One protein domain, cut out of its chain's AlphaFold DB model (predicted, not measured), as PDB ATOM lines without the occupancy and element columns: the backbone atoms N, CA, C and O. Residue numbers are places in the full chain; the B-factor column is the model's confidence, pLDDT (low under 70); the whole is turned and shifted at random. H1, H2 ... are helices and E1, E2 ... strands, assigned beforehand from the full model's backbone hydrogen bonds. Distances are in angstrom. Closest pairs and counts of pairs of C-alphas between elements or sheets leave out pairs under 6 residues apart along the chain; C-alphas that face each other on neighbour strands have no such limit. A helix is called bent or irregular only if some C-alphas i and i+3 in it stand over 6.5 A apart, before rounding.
ATOM      1  N   LEU A   2     -48.318  21.068 -44.087       57.66
ATOM      2  CA  LEU A   2     -48.148  20.648 -42.692       57.66
ATOM      3  C   LEU A   2     -46.645  20.480 -42.460       57.66
ATOM      4  O   LEU A   2     -45.970  19.903 -43.310       57.66
ATOM      5  N   GLU A   3     -46.131  21.053 -41.379       62.97
ATOM      6  CA  GLU A   3     -44.722  20.950 -40.997       62.97
ATOM      7  C   GLU A   3     -44.642  20.284 -39.612       62.97
ATOM      8  O   GLU A   3     -45.481  20.612 -38.766       62.97
ATOM      9  N   PRO A   4     -43.666  19.385 -39.366       66.25
ATOM     10  CA  PRO A   4     -43.444  18.813 -38.036       66.25
ATOM     11  C   PRO A   4     -43.085  19.922 -37.038       66.25
ATOM     12  O   PRO A   4     -42.561  20.965 -37.452       66.25
ATOM     13  N   LEU A   5     -43.372  19.746 -35.749       68.81
ATOM     14  CA  LEU A   5     -43.003  20.703 -34.704       68.81
ATOM     15  C   LEU A   5     -41.491  20.584 -34.401       68.81
ATOM     16  O   LEU A   5     -41.054  19.654 -33.752       68.81
ATOM     17  N   GLU A   6     -40.671  21.544 -34.855       69.62
ATOM     18  CA  GLU A   6     -39.224  21.605 -34.536       69.62
ATOM     19  C   GLU A   6     -38.820  23.024 -34.096       69.62
ATOM     20  O   GLU A   6     -39.449  23.991 -34.562       69.62
ATOM     21  N   PRO A   7     -37.756  23.200 -33.276       75.12
ATOM     22  CA  PRO A   7     -37.316  24.513 -32.807       75.12
ATOM     23  C   PRO A   7     -37.028  25.488 -33.952       75.12
ATOM     24  O   PRO A   7     -36.163  25.251 -34.794       75.12
ATOM     25  N   ARG A   8     -37.738  26.621 -33.994       74.69
ATOM     26  CA  ARG A   8     -37.632  27.578 -35.111       74.69
ATOM     27  C   ARG A   8     -37.999  29.004 -34.732       74.69
ATOM     28  O   ARG A   8     -38.657  29.256 -33.726       74.69
ATOM     29  N   THR A   9     -37.576  29.952 -35.572       80.12
ATOM     30  CA  THR A   9     -37.923  31.376 -35.438       80.12
ATOM     31  C   THR A   9     -39.011  31.763 -36.434       80.12
ATOM     32  O   THR A   9     -38.791  31.718 -37.642       80.12
ATOM     33  N   LEU A  10     -40.169  32.178 -35.926       80.75
ATOM     34  CA  LEU A  10     -41.332  32.602 -36.696       80.75
ATOM     35  C   LEU A  10     -41.431  34.139 -36.699       80.75
ATOM     36  O   LEU A  10     -41.481  34.758 -35.631       80.75
ATOM     37  N   PRO A  11     -41.455  34.796 -37.870       77.88
ATOM     38  CA  PRO A  11     -41.669  36.236 -37.952       77.88
ATOM     39  C   PRO A  11     -43.141  36.586 -37.691       77.88
ATOM     40  O   PRO A  11     -44.048  35.907 -38.170       77.88
ATOM     41  N   SER A  12     -43.382  37.672 -36.960       76.31
ATOM     42  CA  SER A  12     -44.723  38.223 -36.764       76.31
ATOM     43  C   SER A  12     -45.260  38.898 -38.034       76.31
ATOM     44  O   SER A  12     -44.516  39.266 -38.947       76.31
ATOM     45  N   ALA A  13     -46.569  39.158 -38.062       74.94
ATOM     46  CA  ALA A  13     -47.222  39.825 -39.185       74.94
ATOM     47  C   ALA A  13     -46.605  41.183 -39.576       74.94
ATOM     48  O   ALA A  13     -46.475  41.459 -40.767       74.94
ATOM     49  N   ALA A  14     -46.151  42.005 -38.616       74.31
ATOM     50  CA  ALA A  14     -45.540  43.295 -38.958       74.31
ATOM     51  C   ALA A  14     -44.136  43.146 -39.566       74.31
ATOM     52  O   ALA A  14     -43.737  43.992 -40.358       74.31
ATOM     53  N   VAL A  15     -43.403  42.073 -39.238       75.69
ATOM     54  CA  VAL A  15     -42.124  41.748 -39.894       75.69
ATOM     55  C   VAL A  15     -42.350  41.318 -41.345       75.69
ATOM     56  O   VAL A  15     -41.528  41.617 -42.206       75.69
ATOM     57  N   LEU A  16     -43.475  40.656 -41.625       76.94
ATOM     58  CA  LEU A  16     -43.850  40.194 -42.963       76.94
ATOM     59  C   LEU A  16     -44.653  41.220 -43.788       76.94
ATOM     60  O   LEU A  16     -44.904  40.977 -44.965       76.94
ATOM     61  N   GLY A  17     -45.076  42.345 -43.200       75.19
ATOM     62  CA  GLY A  17     -45.931  43.336 -43.869       75.19
ATOM     63  C   GLY A  17     -47.364  42.856 -44.153       75.19
ATOM     64  O   GLY A  17     -47.995  43.355 -45.080       75.19
ATOM     65  N   ILE A  18     -47.875  41.890 -43.381       78.38
ATOM     66  CA  ILE A  18     -49.221  41.301 -43.520       78.38
ATOM     67  C   ILE A  18     -50.069  41.558 -42.265       78.38
ATOM     68  O   ILE A  18     -49.564  42.056 -41.261       78.38
ATOM     69  N   GLU A  19     -51.360  41.214 -42.290       78.81
ATOM     70  CA  GLU A  19     -52.252  41.410 -41.133       78.81
ATOM     71  C   GLU A  19     -52.075  40.349 -40.039       78.81
ATOM     72  O   GLU A  19     -52.135  40.655 -38.847       78.81
ATOM     73  N   THR A  20     -51.870  39.084 -40.412       80.56
ATOM     74  CA  THR A  20     -51.695  37.968 -39.470       80.56
ATOM     75  C   THR A  20     -50.820  36.887 -40.092       80.56
ATOM     76  O   THR A  20     -51.072  36.450 -41.214       80.56
ATOM     77  N   SER A  21     -49.807  36.430 -39.360       82.50
ATOM     78  CA  SER A  21     -48.978  35.283 -39.742       82.50
ATOM     79  C   SER A  21     -49.531  34.012 -39.090       82.50
ATOM     80  O   SER A  21     -49.578  33.936 -37.863       82.50
ATOM     81  N   VAL A  22     -49.970  33.034 -39.893       83.69
ATOM     82  CA  VAL A  22     -50.566  31.772 -39.414       83.69
ATOM     83  C   VAL A  22     -49.618  30.609 -39.682       83.69
ATOM     84  O   VAL A  22     -49.314  30.315 -40.837       83.69
ATOM     85  N   PHE A  23     -49.219  29.916 -38.622       80.81
ATOM     86  CA  PHE A  23     -48.348  28.745 -38.662       80.81
ATOM     87  C   PHE A  23     -49.120  27.520 -38.178       80.81
ATOM     88  O   PHE A  23     -49.839  27.593 -37.179       80.81
ATOM     89  N   ARG A  24     -49.015  26.414 -38.918       81.12
ATOM     90  CA  ARG A  24     -49.703  25.158 -38.610       81.12
ATOM     91  C   ARG A  24     -48.677  24.044 -38.451       81.12
ATOM     92  O   ARG A  24     -47.908  23.833 -39.385       81.12
ATOM     93  N   PHE A  25     -48.706  23.362 -37.314       74.06
ATOM     94  CA  PHE A  25     -47.775  22.291 -36.973       74.06
ATOM     95  C   PHE A  25     -48.515  20.976 -36.724       74.06
ATOM     96  O   PHE A  25     -49.661  20.980 -36.265       74.06
ATOM     97  N   GLU A  26     -47.851  19.876 -37.048       69.94
ATOM     98  CA  GLU A  26     -48.209  18.512 -36.652       69.94
ATOM     99  C   GLU A  26     -47.184  18.054 -35.606       69.94
ATOM    100  O   GLU A  26     -45.985  18.246 -35.812       69.94
ATOM    101  N   ASP A  27     -47.655  17.537 -34.473       62.38
ATOM    102  CA  ASP A  27     -46.826  17.036 -33.373       62.38
ATOM    103  C   ASP A  27     -46.950  15.508 -33.375       62.38
ATOM    104  O   ASP A  27     -47.999  14.971 -33.022       62.38
ATOM    105  N   ALA A  28     -45.945  14.817 -33.915       57.00
ATOM    106  CA  ALA A  28     -45.995  13.369 -34.137       57.00
ATOM    107  C   ALA A  28     -45.053  12.590 -33.200       57.00
ATOM    108  O   ALA A  28     -45.095  11.360 -33.182       57.00
ATOM    109  N   ASP A  29     -44.193  13.293 -32.461       55.94
ATOM    110  CA  ASP A  29     -42.968  12.773 -31.852       55.94
ATOM    111  C   ASP A  29     -42.745  13.175 -30.377       55.94
ATOM    112  O   ASP A  29     -41.753  12.745 -29.796       55.94
ATOM    113  N   GLN A  30     -43.697  13.865 -29.727       56.25
ATOM    114  CA  GLN A  30     -43.698  14.157 -28.275       56.25
ATOM    115  C   GLN A  30     -42.521  15.026 -27.777       56.25
ATOM    116  O   GLN A  30     -42.177  15.003 -26.591       56.25
ATOM    117  N   ASP A  31     -41.891  15.810 -28.654       56.88
ATOM    118  CA  ASP A  31     -40.724  16.612 -28.292       56.88
ATOM    119  C   ASP A  31     -41.095  17.981 -27.694       56.88
ATOM    120  O   ASP A  31     -41.943  18.729 -28.180       56.88
ATOM    121  N   GLN A  32     -40.363  18.364 -26.648       59.25
ATOM    122  CA  GLN A  32     -40.443  19.678 -26.016       59.25
ATOM    123  C   GLN A  32     -39.781  20.758 -26.891       59.25
ATOM    124  O   GLN A  32     -38.560  20.931 -26.884       59.25
ATOM    125  N   VAL A  33     -40.580  21.528 -27.639       63.09
ATOM    126  CA  VAL A  33     -40.052  22.464 -28.654       63.09
ATOM    127  C   VAL A  33     -40.009  23.928 -28.189       63.09
ATOM    128  O   VAL A  33     -40.937  24.439 -27.562       63.09
ATOM    129  N   VAL A  34     -38.923  24.628 -28.556       70.69
ATOM    130  CA  VAL A  34     -38.748  26.082 -28.366       70.69
ATOM    131  C   VAL A  34     -39.151  26.850 -29.629       70.69
ATOM    132  O   VAL A  34     -38.495  26.744 -30.670       70.69
ATOM    133  N   VAL A  35     -40.183  27.690 -29.538       73.31
ATOM    134  CA  VAL A  35     -40.626  28.557 -30.647       73.31
ATOM    135  C   VAL A  35     -40.195  30.000 -30.396       73.31
ATOM    136  O   VAL A  35     -40.606  30.605 -29.411       73.31
ATOM    137  N   ARG A  36     -39.412  30.596 -31.307       80.12
ATOM    138  CA  ARG A  36     -39.015  32.013 -31.219       80.12
ATOM    139  C   ARG A  36     -39.932  32.909 -32.047       80.12
ATOM    140  O   ARG A  36     -39.963  32.762 -33.264       80.12
ATOM    141  N   LEU A  37     -40.633  33.872 -31.452       78.69
ATOM    142  CA  LEU A  37     -41.489  34.821 -32.188       78.69
ATOM    143  C   LEU A  37     -40.797  36.174 -32.367       78.69
ATOM    144  O   LEU A  37     -40.535  36.861 -31.382       78.69
ATOM    145  N   ARG A  38     -40.528  36.597 -33.609       81.00
ATOM    146  CA  ARG A  38     -39.761  37.825 -33.887       81.00
ATOM    147  C   ARG A  38     -40.641  39.009 -34.305       81.00
ATOM    148  O   ARG A  38     -41.281  38.941 -35.350       81.00
ATOM    149  N   GLY A  39     -40.554  40.118 -33.563       75.38
ATOM    150  CA  GLY A  39     -41.150  41.429 -33.883       75.38
ATOM    151  C   GLY A  39     -42.622  41.632 -33.462       75.38
ATOM    152  O   GLY A  39     -43.293  40.683 -33.062       75.38
ATOM    153  N   PRO A  40     -43.158  42.871 -33.534       79.44
ATOM    154  CA  PRO A  40     -44.543  43.185 -33.153       79.44
ATOM    155  C   PRO A  40     -45.561  42.710 -34.203       79.44
ATOM    156  O   PRO A  40     -45.209  42.522 -35.360       79.44
ATOM    157  N   GLY A  41     -46.838  42.547 -33.850       81.12
ATOM    158  CA  GLY A  41     -47.905  42.144 -34.789       81.12
ATOM    159  C   GLY A  41     -48.703  40.924 -34.324       81.12
ATOM    160  O   GLY A  41     -48.568  40.497 -33.180       81.12
ATOM    161  N   VAL A  42     -49.563  40.377 -35.190       83.38
ATOM    162  CA  VAL A  42     -50.420  39.226 -34.857       83.38
ATOM    163  C   VAL A  42     -49.798  37.929 -35.371       83.38
ATOM    164  O   VAL A  42     -49.569  37.788 -36.571       83.38
ATOM    165  N   ALA A  43     -49.555  36.972 -34.479       83.56
ATOM    166  CA  ALA A  43     -49.115  35.627 -34.831       83.56
ATOM    167  C   ALA A  43     -50.126  34.591 -34.332       83.56
ATOM    168  O   ALA A  43     -50.579  34.662 -33.189       83.56
ATOM    169  N   GLN A  44     -50.471  33.629 -35.188       85.94
ATOM    170  CA  GLN A  44     -51.290  32.478 -34.835       85.94
ATOM    171  C   GLN A  44     -50.489  31.190 -35.021       85.94
ATOM    172  O   GLN A  44     -49.982  30.930 -36.109       85.94
ATOM    173  N   VAL A  45     -50.439  30.371 -33.978       81.31
ATOM    174  CA  VAL A  45     -49.889  29.014 -33.979       81.31
ATOM    175  C   VAL A  45     -51.053  28.036 -33.860       81.31
ATOM    176  O   VAL A  45     -51.953  28.239 -33.047       81.31
ATOM    177  N   THR A  46     -51.115  27.020 -34.712       78.94
ATOM    178  CA  THR A  46     -52.182  26.010 -34.698       78.94
ATOM    179  C   THR A  46     -51.587  24.606 -34.740       78.94
ATOM    180  O   THR A  46     -50.852  24.301 -35.673       78.94
ATOM    181  N   LEU A  47     -51.922  23.772 -33.761       75.75
ATOM    182  CA  LEU A  47     -51.497  22.376 -33.634       75.75
ATOM    183  C   LEU A  47     -52.600  21.467 -34.209       75.75
ATOM    184  O   LEU A  47     -53.773  21.694 -33.909       75.75
ATOM    185  N   LEU A  48     -52.267  20.533 -35.111       67.50
ATOM    186  CA  LEU A  48     -53.248  19.838 -35.967       67.50
ATOM    187  C   LEU A  48     -53.578  18.372 -35.602       67.50
ATOM    188  O   LEU A  48     -54.667  17.934 -35.984       67.50
ATOM    189  N   ASP A  49     -52.725  17.637 -34.880       61.19
ATOM    190  CA  ASP A  49     -53.021  16.285 -34.364       61.19
ATOM    191  C   ASP A  49     -52.543  16.168 -32.908       61.19
ATOM    192  O   ASP A  49     -51.364  16.335 -32.637       61.19
ATOM    193  N   ASP A  50     -53.472  15.960 -31.975       58.09
ATOM    194  CA  ASP A  50     -53.237  15.941 -30.520       58.09
ATOM    195  C   ASP A  50     -54.045  14.833 -29.818       58.09
ATOM    196  O   ASP A  50     -54.307  14.874 -28.614       58.09
ATOM    197  N   ARG A  51     -54.496  13.836 -30.590       51.12
ATOM    198  CA  ARG A  51     -55.576  12.927 -30.187       51.12
ATOM    199  C   ARG A  51     -55.231  11.935 -29.069       51.12
ATOM    200  O   ARG A  51     -56.150  11.224 -28.665       51.12
ATOM    201  N   PHE A  52     -53.989  11.865 -28.569       49.75
ATOM    202  CA  PHE A  52     -53.601  10.786 -27.648       49.75
ATOM    203  C   PHE A  52     -52.796  11.125 -26.381       49.75
ATOM    204  O   PHE A  52     -52.836  10.290 -25.480       49.75
ATOM    205  N   ASP A  53     -52.175  12.296 -26.198       51.97
ATOM    206  CA  ASP A  53     -51.343  12.505 -24.984       51.97
ATOM    207  C   ASP A  53     -50.915  13.949 -24.640       51.97
ATOM    208  O   ASP A  53     -50.227  14.140 -23.643       51.97
ATOM    209  N   GLY A  54     -51.426  14.978 -25.324       52.22
ATOM    210  CA  GLY A  54     -51.150  16.384 -24.991       52.22
ATOM    211  C   GLY A  54     -49.876  16.907 -25.658       52.22
ATOM    212  O   GLY A  54     -48.778  16.458 -25.367       52.22
ATOM    213  N   ALA A  55     -50.035  17.872 -26.564       50.94
ATOM    214  CA  ALA A  55     -48.911  18.510 -27.245       50.94
ATOM    215  C   ALA A  55     -48.141  19.444 -26.287       50.94
ATOM    216  O   ALA A  55     -48.761  20.310 -25.653       50.94
ATOM    217  N   ASP A  56     -46.811  19.305 -26.225       63.00
ATOM    218  CA  ASP A  56     -45.929  19.967 -25.252       63.00
ATOM    219  C   ASP A  56     -45.071  21.073 -25.897       63.00
ATOM    220  O   ASP A  56     -43.902  20.887 -26.251       63.00
ATOM    221  N   ILE A  57     -45.598  22.302 -25.988       67.25
ATOM    222  CA  ILE A  57     -44.718  23.454 -26.242       67.25
ATOM    223  C   ILE A  57     -43.965  23.754 -24.943       67.25
ATOM    224  O   ILE A  57     -44.499  24.384 -24.033       67.25
ATOM    225  N   ALA A  58     -42.698  23.355 -24.854       65.56
ATOM    226  CA  ALA A  58     -41.894  23.593 -23.655       65.56
ATOM    227  C   ALA A  58     -41.657  25.078 -23.382       65.56
ATOM    228  O   ALA A  58     -41.763  25.534 -22.239       65.56
ATOM    229  N   SER A  59     -41.348  25.851 -24.430       73.19
ATOM    230  CA  SER A  59     -41.277  27.301 -24.295       73.19
ATOM    231  C   SER A  59     -41.533  28.080 -25.585       73.19
ATOM    232  O   SER A  59     -41.197  27.652 -26.691       73.19
ATOM    233  N   ILE A  60     -42.099  29.277 -25.441       78.38
ATOM    234  CA  ILE A  60     -42.173  30.284 -26.501       78.38
ATOM    235  C   ILE A  60     -41.308  31.470 -26.088       78.38
ATOM    236  O   ILE A  60     -41.642  32.200 -25.158       78.38
ATOM    237  N   GLU A  61     -40.216  31.695 -26.808       81.00
ATOM    238  CA  GLU A  61     -39.337  32.840 -26.592       81.00
ATOM    239  C   GLU A  61     -39.766  33.987 -27.518       81.00
ATOM    240  O   GLU A  61     -39.701  33.919 -28.748       81.00
ATOM    241  N   LEU A  62     -40.233  35.078 -26.938       80.31
ATOM    242  CA  LEU A  62     -40.540  36.297 -27.664       80.31
ATOM    243  C   LEU A  62     -39.220  37.040 -27.946       80.31
ATOM    244  O   LEU A  62     -38.354  37.160 -27.092       80.31
ATOM    245  N   VAL A  63     -39.028  37.540 -29.166       79.69
ATOM    246  CA  VAL A  63     -37.803  38.243 -29.577       79.69
ATOM    247  C   VAL A  63     -38.193  39.561 -30.238       79.69
ATOM    248  O   VAL A  63     -38.576  39.623 -31.407       79.69
ATOM    249  N   GLY A  64     -38.117  40.655 -29.479       74.00
ATOM    250  CA  GLY A  64     -38.547  41.977 -29.952       74.00
ATOM    251  C   GLY A  64     -40.070  42.153 -30.015       74.00
ATOM    252  O   GLY A  64     -40.554  43.002 -30.767       74.00
ATOM    253  N   ALA A  65     -40.824  41.357 -29.249       77.88
ATOM    254  CA  ALA A  65     -42.253  41.562 -29.036       77.88
ATOM    255  C   ALA A  65     -42.498  42.739 -28.083       77.88
ATOM    256  O   ALA A  65     -41.878  42.852 -27.022       77.88
ATOM    257  N   ASP A  66     -43.442  43.599 -28.451       80.69
ATOM    258  CA  ASP A  66     -43.887  44.726 -27.635       80.69
ATOM    259  C   ASP A  66     -45.404  44.649 -27.351       80.69
ATOM    260  O   ASP A  66     -46.093  43.784 -27.899       80.69
ATOM    261  N   PRO A  67     -45.988  45.552 -26.539       80.25
ATOM    262  CA  PRO A  67     -47.417  45.522 -26.210       80.25
ATOM    263  C   PRO A  67     -48.411  45.668 -27.384       80.25
ATOM    264  O   PRO A  67     -49.617  45.705 -27.133       80.25
ATOM    265  N   ARG A  68     -47.954  45.808 -28.637       83.00
ATOM    266  CA  ARG A  68     -48.758  45.710 -29.871       83.00
ATOM    267  C   ARG A  68     -48.860  44.270 -30.391       83.00
ATOM    268  O   ARG A  68     -49.636  44.010 -31.304       83.00
ATOM    269  N   THR A  69     -48.087  43.346 -29.831       84.44
ATOM    270  CA  THR A  69     -48.029  41.939 -30.245       84.44
ATOM    271  C   THR A  69     -49.237  41.173 -29.716       84.44
ATOM    272  O   THR A  69     -49.563  41.271 -28.529       84.44
ATOM    273  N   SER A  70     -49.890  40.407 -30.590       87.50
ATOM    274  CA  SER A  70     -50.968  39.483 -30.226       87.50
ATOM    275  C   SER A  70     -50.584  38.066 -30.632       87.50
ATOM    276  O   SER A  70     -50.358  37.813 -31.815       87.50
ATOM    277  N   LEU A  71     -50.533  37.153 -29.668       86.19
ATOM    278  CA  LEU A  71     -50.275  35.737 -29.909       86.19
ATOM    279  C   LEU A  71     -51.563  34.938 -29.709       86.19
ATOM    280  O   LEU A  71     -52.213  35.052 -28.669       86.19
ATOM    281  N   VAL A  72     -51.923  34.136 -30.708       86.31
ATOM    282  CA  VAL A  72     -53.028  33.176 -30.645       86.31
ATOM    283  C   VAL A  72     -52.463  31.768 -30.797       86.31
ATOM    284  O   VAL A  72     -51.839  31.477 -31.811       86.31
ATOM    285  N   VAL A  73     -52.709  30.885 -29.838       81.94
ATOM    286  CA  VAL A  73     -52.388  29.454 -29.946       81.94
ATOM    287  C   VAL A  73     -53.698  28.678 -30.036       81.94
ATOM    288  O   VAL A  73     -54.652  29.013 -29.335       81.94
ATOM    289  N   ARG A  74     -53.774  27.699 -30.941       78.12
ATOM    290  CA  ARG A  74     -54.967  26.876 -31.175       78.12
ATOM    291  C   ARG A  74     -54.630  25.398 -31.278       78.12
ATOM    292  O   ARG A  74     -53.661  25.066 -31.953       78.12
ATOM    293  N   ALA A  75     -55.491  24.544 -30.739       71.88
ATOM    294  CA  ALA A  75     -55.507  23.112 -31.020       71.88
ATOM    295  C   ALA A  75     -56.639  22.777 -32.008       71.88
ATOM    296  O   ALA A  75     -57.714  23.387 -31.990       71.88
ATOM    297  N   ALA A  76     -56.403  21.854 -32.939       66.06
ATOM    298  CA  ALA A  76     -57.430  21.390 -33.861       66.06
ATOM    299  C   ALA A  76     -58.393  20.431 -33.150       66.06
ATOM    300  O   ALA A  76     -57.986  19.613 -32.344       66.06
ATOM    301  N   ARG A  77     -59.690  20.506 -33.476       62.88
ATOM    302  CA  ARG A  77     -60.748  19.627 -32.926       62.88
ATOM    303  C   ARG A  77     -60.956  19.690 -31.399       62.88
ATOM    304  O   ARG A  77     -61.673  18.841 -30.882       62.88
ATOM    305  N   GLY A  78     -60.451  20.721 -30.718       57.12
ATOM    306  CA  GLY A  78     -60.712  20.946 -29.291       57.12
ATOM    307  C   GLY A  78     -59.902  20.050 -28.353       57.12
ATOM    308  O   GLY A  78     -60.416  19.684 -27.301       57.12
ATOM    309  N   GLY A  79     -58.698  19.631 -28.751       61.75
ATOM    310  CA  GLY A  79     -57.833  18.829 -27.891       61.75
ATOM    311  C   GLY A  79     -57.011  19.648 -26.884       61.75
ATOM    312  O   GLY A  79     -57.208  20.850 -26.691       61.75
ATOM    313  N   ARG A  80     -56.135  18.952 -26.155       63.41
ATOM    314  CA  ARG A  80     -55.394  19.465 -24.988       63.41
ATOM    315  C   ARG A  80     -54.037  20.025 -25.413       63.41
ATOM    316  O   ARG A  80     -53.367  19.442 -26.261       63.41
ATOM    317  N   THR A  81     -53.597  21.129 -24.812       64.25
ATOM    318  CA  THR A  81     -52.273  21.720 -25.085       64.25
ATOM    319  C   THR A  81     -51.594  22.120 -23.784       64.25
ATOM    320  O   THR A  81     -52.198  22.809 -22.964       64.25
ATOM    321  N   SER A  82     -50.323  21.762 -23.616       64.06
ATOM    322  CA  SER A  82     -49.480  22.288 -22.544       64.06
ATOM    323  C   SER A  82     -48.519  23.347 -23.118       64.06
ATOM    324  O   SER A  82     -48.016  23.223 -24.238       64.06
ATOM    325  N   ILE A  83     -48.315  24.454 -22.393       69.81
ATOM    326  CA  ILE A  83     -47.329  25.483 -22.762       69.81
ATOM    327  C   ILE A  83     -46.466  25.781 -21.539       69.81
ATOM    328  O   ILE A  83     -46.817  26.648 -20.745       69.81
ATOM    329  N   GLY A  84     -45.320  25.114 -21.411       65.12
ATOM    330  CA  GLY A  84     -44.467  25.195 -20.220       65.12
ATOM    331  C   GLY A  84     -44.124  26.632 -19.808       65.12
ATOM    332  O   GLY A  84     -44.450  27.062 -18.702       65.12
ATOM    333  N   SER A  85     -43.510  27.415 -20.699       71.94
ATOM    334  CA  SER A  85     -43.199  28.825 -20.423       71.94
ATOM    335  C   SER A  85     -43.300  29.738 -21.648       71.94
ATOM    336  O   SER A  85     -43.082  29.334 -22.784       71.94
ATOM    337  N   ILE A  86     -43.623  31.011 -21.438       76.12
ATOM    338  CA  ILE A  86     -43.500  32.065 -22.448       76.12
ATOM    339  C   ILE A  86     -42.585  33.138 -21.872       76.12
ATOM    340  O   ILE A  86     -42.938  33.800 -20.895       76.12
ATOM    341  N   THR A  87     -41.422  33.323 -22.481       74.38
ATOM    342  CA  THR A  87     -40.359  34.198 -21.974       74.38
ATOM    343  C   THR A  87     -40.009  35.279 -22.996       74.38
ATOM    344  O   THR A  87     -40.365  35.188 -24.169       74.38
ATOM    345  N   GLY A  88     -39.327  36.348 -22.577       65.81
ATOM    346  CA  GLY A  88     -38.644  37.247 -23.521       65.81
ATOM    347  C   GLY A  88     -39.436  38.437 -24.091       65.81
ATOM    348  O   GLY A  88     -39.232  38.824 -25.235       65.81
ATOM    349  N   GLY A  89     -40.313  39.120 -23.351       73.31
ATOM    350  CA  GLY A  89     -40.850  40.397 -23.856       73.31
ATOM    351  C   GLY A  89     -42.167  40.845 -23.250       73.31
ATOM    352  O   GLY A  89     -42.454  40.606 -22.081       73.31
ATOM    353  N   SER A  90     -42.970  41.574 -24.028       77.62
ATOM    354  CA  SER A  90     -44.311  41.999 -23.610       77.62
ATOM    355  C   SER A  90     -45.351  41.711 -24.683       77.62
ATOM    356  O   SER A  90     -45.121  41.984 -25.856       77.62
ATOM    357  N   LEU A  91     -46.519  41.223 -24.268       83.62
ATOM    358  CA  LEU A  91     -47.659  40.952 -25.136       83.62
ATOM    359  C   LEU A  91     -48.797  41.944 -24.883       83.62
ATOM    360  O   LEU A  91     -49.188  42.253 -23.753       83.62
ATOM    361  N   GLY A  92     -49.392  42.425 -25.970       83.44
ATOM    362  CA  GLY A  92     -50.672  43.121 -25.918       83.44
ATOM    363  C   GLY A  92     -51.812  42.157 -25.615       83.44
ATOM    364  O   GLY A  92     -52.687  42.456 -24.801       83.44
ATOM    365  N   THR A  93     -51.821  40.994 -26.262       87.00
ATOM    366  CA  THR A  93     -52.822  39.945 -26.033       87.00
ATOM    367  C   THR A  93     -52.197  38.565 -26.202       87.00
ATOM    368  O   THR A  93     -51.487  38.327 -27.175       87.00
ATOM    369  N   LEU A  94     -52.491  37.661 -25.274       87.31
ATOM    370  CA  LEU A  94     -52.260  36.227 -25.419       87.31
ATOM    371  C   LEU A  94     -53.613  35.520 -25.380       87.31
ATOM    372  O   LEU A  94     -54.411  35.777 -24.475       87.31
ATOM    373  N   ARG A  95     -53.881  34.673 -26.373       87.50
ATOM    374  CA  ARG A  95     -55.123  33.908 -26.478       87.50
ATOM    375  C   ARG A  95     -54.834  32.439 -26.752       87.50
ATOM    376  O   ARG A  95     -54.243  32.134 -27.783       87.50
ATOM    377  N   LEU A  96     -55.295  31.564 -25.868       82.94
ATOM    378  CA  LEU A  96     -55.308  30.118 -26.084       82.94
ATOM    379  C   LEU A  96     -56.744  29.720 -26.431       82.94
ATOM    380  O   LEU A  96     -57.634  29.846 -25.595       82.94
ATOM    381  N   ASP A  97     -56.970  29.377 -27.695       74.44
ATOM    382  CA  ASP A  97     -58.290  29.231 -28.307       74.44
ATOM    383  C   ASP A  97     -58.536  27.756 -28.676       74.44
ATOM    384  O   ASP A  97     -57.796  27.202 -29.491       74.44
ATOM    385  N   GLY A  98     -59.589  27.139 -28.142       63.53
ATOM    386  CA  GLY A  98     -59.938  25.737 -28.385       63.53
ATOM    387  C   GLY A  98     -58.905  24.740 -27.859       63.53
ATOM    388  O   GLY A  98     -58.762  23.680 -28.458       63.53
ATOM    389  N   ALA A  99     -58.168  25.114 -26.810       61.44
ATOM    390  CA  ALA A  99     -57.147  24.294 -26.173       61.44
ATOM    391  C   ALA A  99     -57.330  24.299 -24.648       61.44
ATOM    392  O   ALA A  99     -57.472  25.371 -24.048       61.44
ATOM    393  N   ASP A 100     -57.282  23.113 -24.044       67.38
ATOM    394  CA  ASP A 100     -57.314  22.925 -22.591       67.38
ATOM    395  C   ASP A 100     -55.882  22.931 -22.041       67.38
ATOM    396  O   ASP A 100     -55.073  22.088 -22.439       67.38
ATOM    397  N   LEU A 101     -55.566  23.838 -21.108       70.69
ATOM    398  CA  LEU A 101     -54.302  23.791 -20.364       70.69
ATOM    399  C   LEU A 101     -54.338  22.647 -19.337       70.69
ATOM    400  O   LEU A 101     -55.237  22.602 -18.490       70.69
ATOM    401  N   VAL A 102     -53.342  21.760 -19.387       64.06
ATOM    402  CA  VAL A 102     -53.162  20.595 -18.494       64.06
ATOM    403  C   VAL A 102     -51.684  20.504 -18.073       64.06
ATOM    404  O   VAL A 102     -50.812  20.964 -18.810       64.06
ATOM    405  N   GLY A 103     -51.365  19.919 -16.913       63.66
ATOM    406  CA  GLY A 103     -49.970  19.644 -16.522       63.66
ATOM    407  C   GLY A 103     -49.173  20.885 -16.089       63.66
ATOM    408  O   GLY A 103     -49.656  21.653 -15.277       63.66
ATOM    409  N   ALA A 104     -47.952  21.108 -16.597       59.31
ATOM    410  CA  ALA A 104     -47.032  22.161 -16.114       59.31
ATOM    411  C   ALA A 104     -47.591  23.608 -16.150       59.31
ATOM    412  O   ALA A 104     -47.047  24.497 -15.492       59.31
ATOM    413  N   GLY A 105     -48.700  23.838 -16.859       69.50
ATOM    414  CA  GLY A 105     -49.451  25.088 -16.819       69.50
ATOM    415  C   GLY A 105     -48.974  26.112 -17.844       69.50
ATOM    416  O   GLY A 105     -48.637  25.738 -18.958       69.50
ATOM    417  N   LEU A 106     -49.020  27.397 -17.480       76.62
ATOM    418  CA  LEU A 106     -48.502  28.532 -18.247       76.62
ATOM    419  C   LEU A 106     -47.691  29.433 -17.314       76.62
ATOM    420  O   LEU A 106     -48.258  30.110 -16.450       76.62
ATOM    421  N   HIS A 107     -46.379  29.509 -17.536       78.44
ATOM    422  CA  HIS A 107     -45.511  30.478 -16.868       78.44
ATOM    423  C   HIS A 107     -45.107  31.593 -17.833       78.44
ATOM    424  O   HIS A 107     -44.376  31.364 -18.790       78.44
ATOM    425  N   LEU A 108     -45.593  32.814 -17.605       78.75
ATOM    426  CA  LEU A 108     -45.266  33.978 -18.427       78.75
ATOM    427  C   LEU A 108     -44.260  34.886 -17.710       78.75
ATOM    428  O   LEU A 108     -44.612  35.560 -16.742       78.75
ATOM    429  N   GLU A 109     -43.032  34.941 -18.226       71.94
ATOM    430  CA  GLU A 109     -41.971  35.848 -17.780       71.94
ATOM    431  C   GLU A 109     -41.981  37.107 -18.668       71.94
ATOM    432  O   GLU A 109     -41.391  37.151 -19.753       71.94
ATOM    433  N   GLY A 110     -42.728  38.139 -18.253       71.31
ATOM    434  CA  GLY A 110     -42.948  39.353 -19.052       71.31
ATOM    435  C   GLY A 110     -44.282  40.048 -18.767       71.31
ATOM    436  O   GLY A 110     -45.054  39.614 -17.922       71.31
ATOM    437  N   SER A 111     -44.597  41.152 -19.460       74.44
ATOM    438  CA  SER A 111     -45.881  41.853 -19.249       74.44
ATOM    439  C   SER A 111     -46.945  41.436 -20.266       74.44
ATOM    440  O   SER A 111     -46.677  41.389 -21.466       74.44
ATOM    441  N   VAL A 112     -48.174  41.181 -19.809       83.19
ATOM    442  CA  VAL A 112     -49.331  40.917 -20.677       83.19
ATOM    443  C   VAL A 112     -50.483  41.851 -20.320       83.19
ATOM    444  O   VAL A 112     -50.868  41.970 -19.161       83.19
ATOM    445  N   ARG A 113     -51.059  42.546 -21.309       84.38
ATOM    446  CA  ARG A 113     -52.220  43.426 -21.050       84.38
ATOM    447  C   ARG A 113     -53.541  42.665 -20.993       84.38
ATOM    448  O   ARG A 113     -54.434  43.048 -20.236       84.38
ATOM    449  N   ARG A 114     -53.695  41.637 -21.828       87.94
ATOM    450  CA  ARG A 114     -54.900  40.809 -21.905       87.94
ATOM    451  C   ARG A 114     -54.521  39.344 -22.072       87.94
ATOM    452  O   ARG A 114     -53.888  38.998 -23.064       87.94
ATOM    453  N   LEU A 115     -54.953  38.514 -21.135       88.00
ATOM    454  CA  LEU A 115     -54.828  37.066 -21.205       88.00
ATOM    455  C   LEU A 115     -56.225  36.468 -21.371       88.00
ATOM    456  O   LEU A 115     -57.115  36.761 -20.568       88.00
ATOM    457  N   LYS A 116     -56.422  35.689 -22.435       88.81
ATOM    458  CA  LYS A 116     -57.643  34.918 -22.659       88.81
ATOM    459  C   LYS A 116     -57.305  33.431 -22.726       88.81
ATOM    460  O   LYS A 116     -56.502  33.036 -23.570       88.81
ATOM    461  N   LEU A 117     -57.941  32.647 -21.870       86.12
ATOM    462  CA  LEU A 117     -57.805  31.196 -21.810       86.12
ATOM    463  C   LEU A 117     -59.187  30.587 -22.037       86.12
ATOM    464  O   LEU A 117     -60.160  31.084 -21.471       86.12
ATOM    465  N   ASP A 118     -59.285  29.555 -22.866       79.44
ATOM    466  CA  ASP A 118     -60.551  28.847 -23.021       79.44
ATOM    467  C   ASP A 118     -60.771  27.914 -21.813       79.44
ATOM    468  O   ASP A 118     -61.552  28.296 -20.946       79.44
TER     469      ASP A 118
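Overview. This is residues 2 to 118 of the 1002 residues of an uncharacterized protein of Phycisphaeraceae bacterium (UniProt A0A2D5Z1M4). The chain is wound in stacked, flattened turns, a solenoid whose one wall is E1, E3 and E5 and whose facing wall is E2, E4 and E6; E7 winds on through both walls at one end of the stack, and little H1 sits in the turn from E1 to E2 at the other end. The 117 printed residues hold seven named strands and one named helix, in the order E1 H1 E2 E3 E4 E5 E6 E7, mostly strand. The parallel sheet runs E1 E3 E5 E7 E6 E4 E2. The whole is compact, radius of gyration of the C-alphas 12.9 A, spanning 35 by 26 by 21 A.

Arrangement. The folded sheet, one sheet bent back into two leaves that face each other, has E7, residues 80 to 118, as its hinge. E7 bends by 177 degrees at residue 92. Its residues 81 to 87 pair with E5, residues 55 to 63, N 60 and O 85 being 2.8 A apart; its residues 93 to 97 pair with E6, residues 70 to 75, N 71 and O 93 being 2.9 A apart. Beyond E5 come E3, residues 34 to 38, with N 61 and O 35 at 2.8 A, and edge strand E1, residues 8 to 11, with N 10 and O 36 at 2.7 A. Beyond E6 come E4, residues 42 to 47, with N 45 and O 72 at 2.8 A, and edge strand E2, residues 21 to 26, with N 23 and O 44 at 2.8 A. H1, residues 13 to 16, only grazes the sheet with residues 13 to 15; it is too short for an O i to N i+4 pair.

Along the chain. E1 begins at C-alpha 8, (-37.632, 27.578, -35.111). E5 is 22.8 A long, but E7 only 10.9 A from first to last C-alpha, ending at C-alpha 118, (-60.551, 28.847, -23.021).

Size, cuts and confidence. The C-alphas of Gly 17 and Phe 52, the two farthest apart, are 37.2 A apart. The printed part has no cut and no long link. Its mean pLDDT is 73.2, with 41 residues under 70, among them 48 to 58.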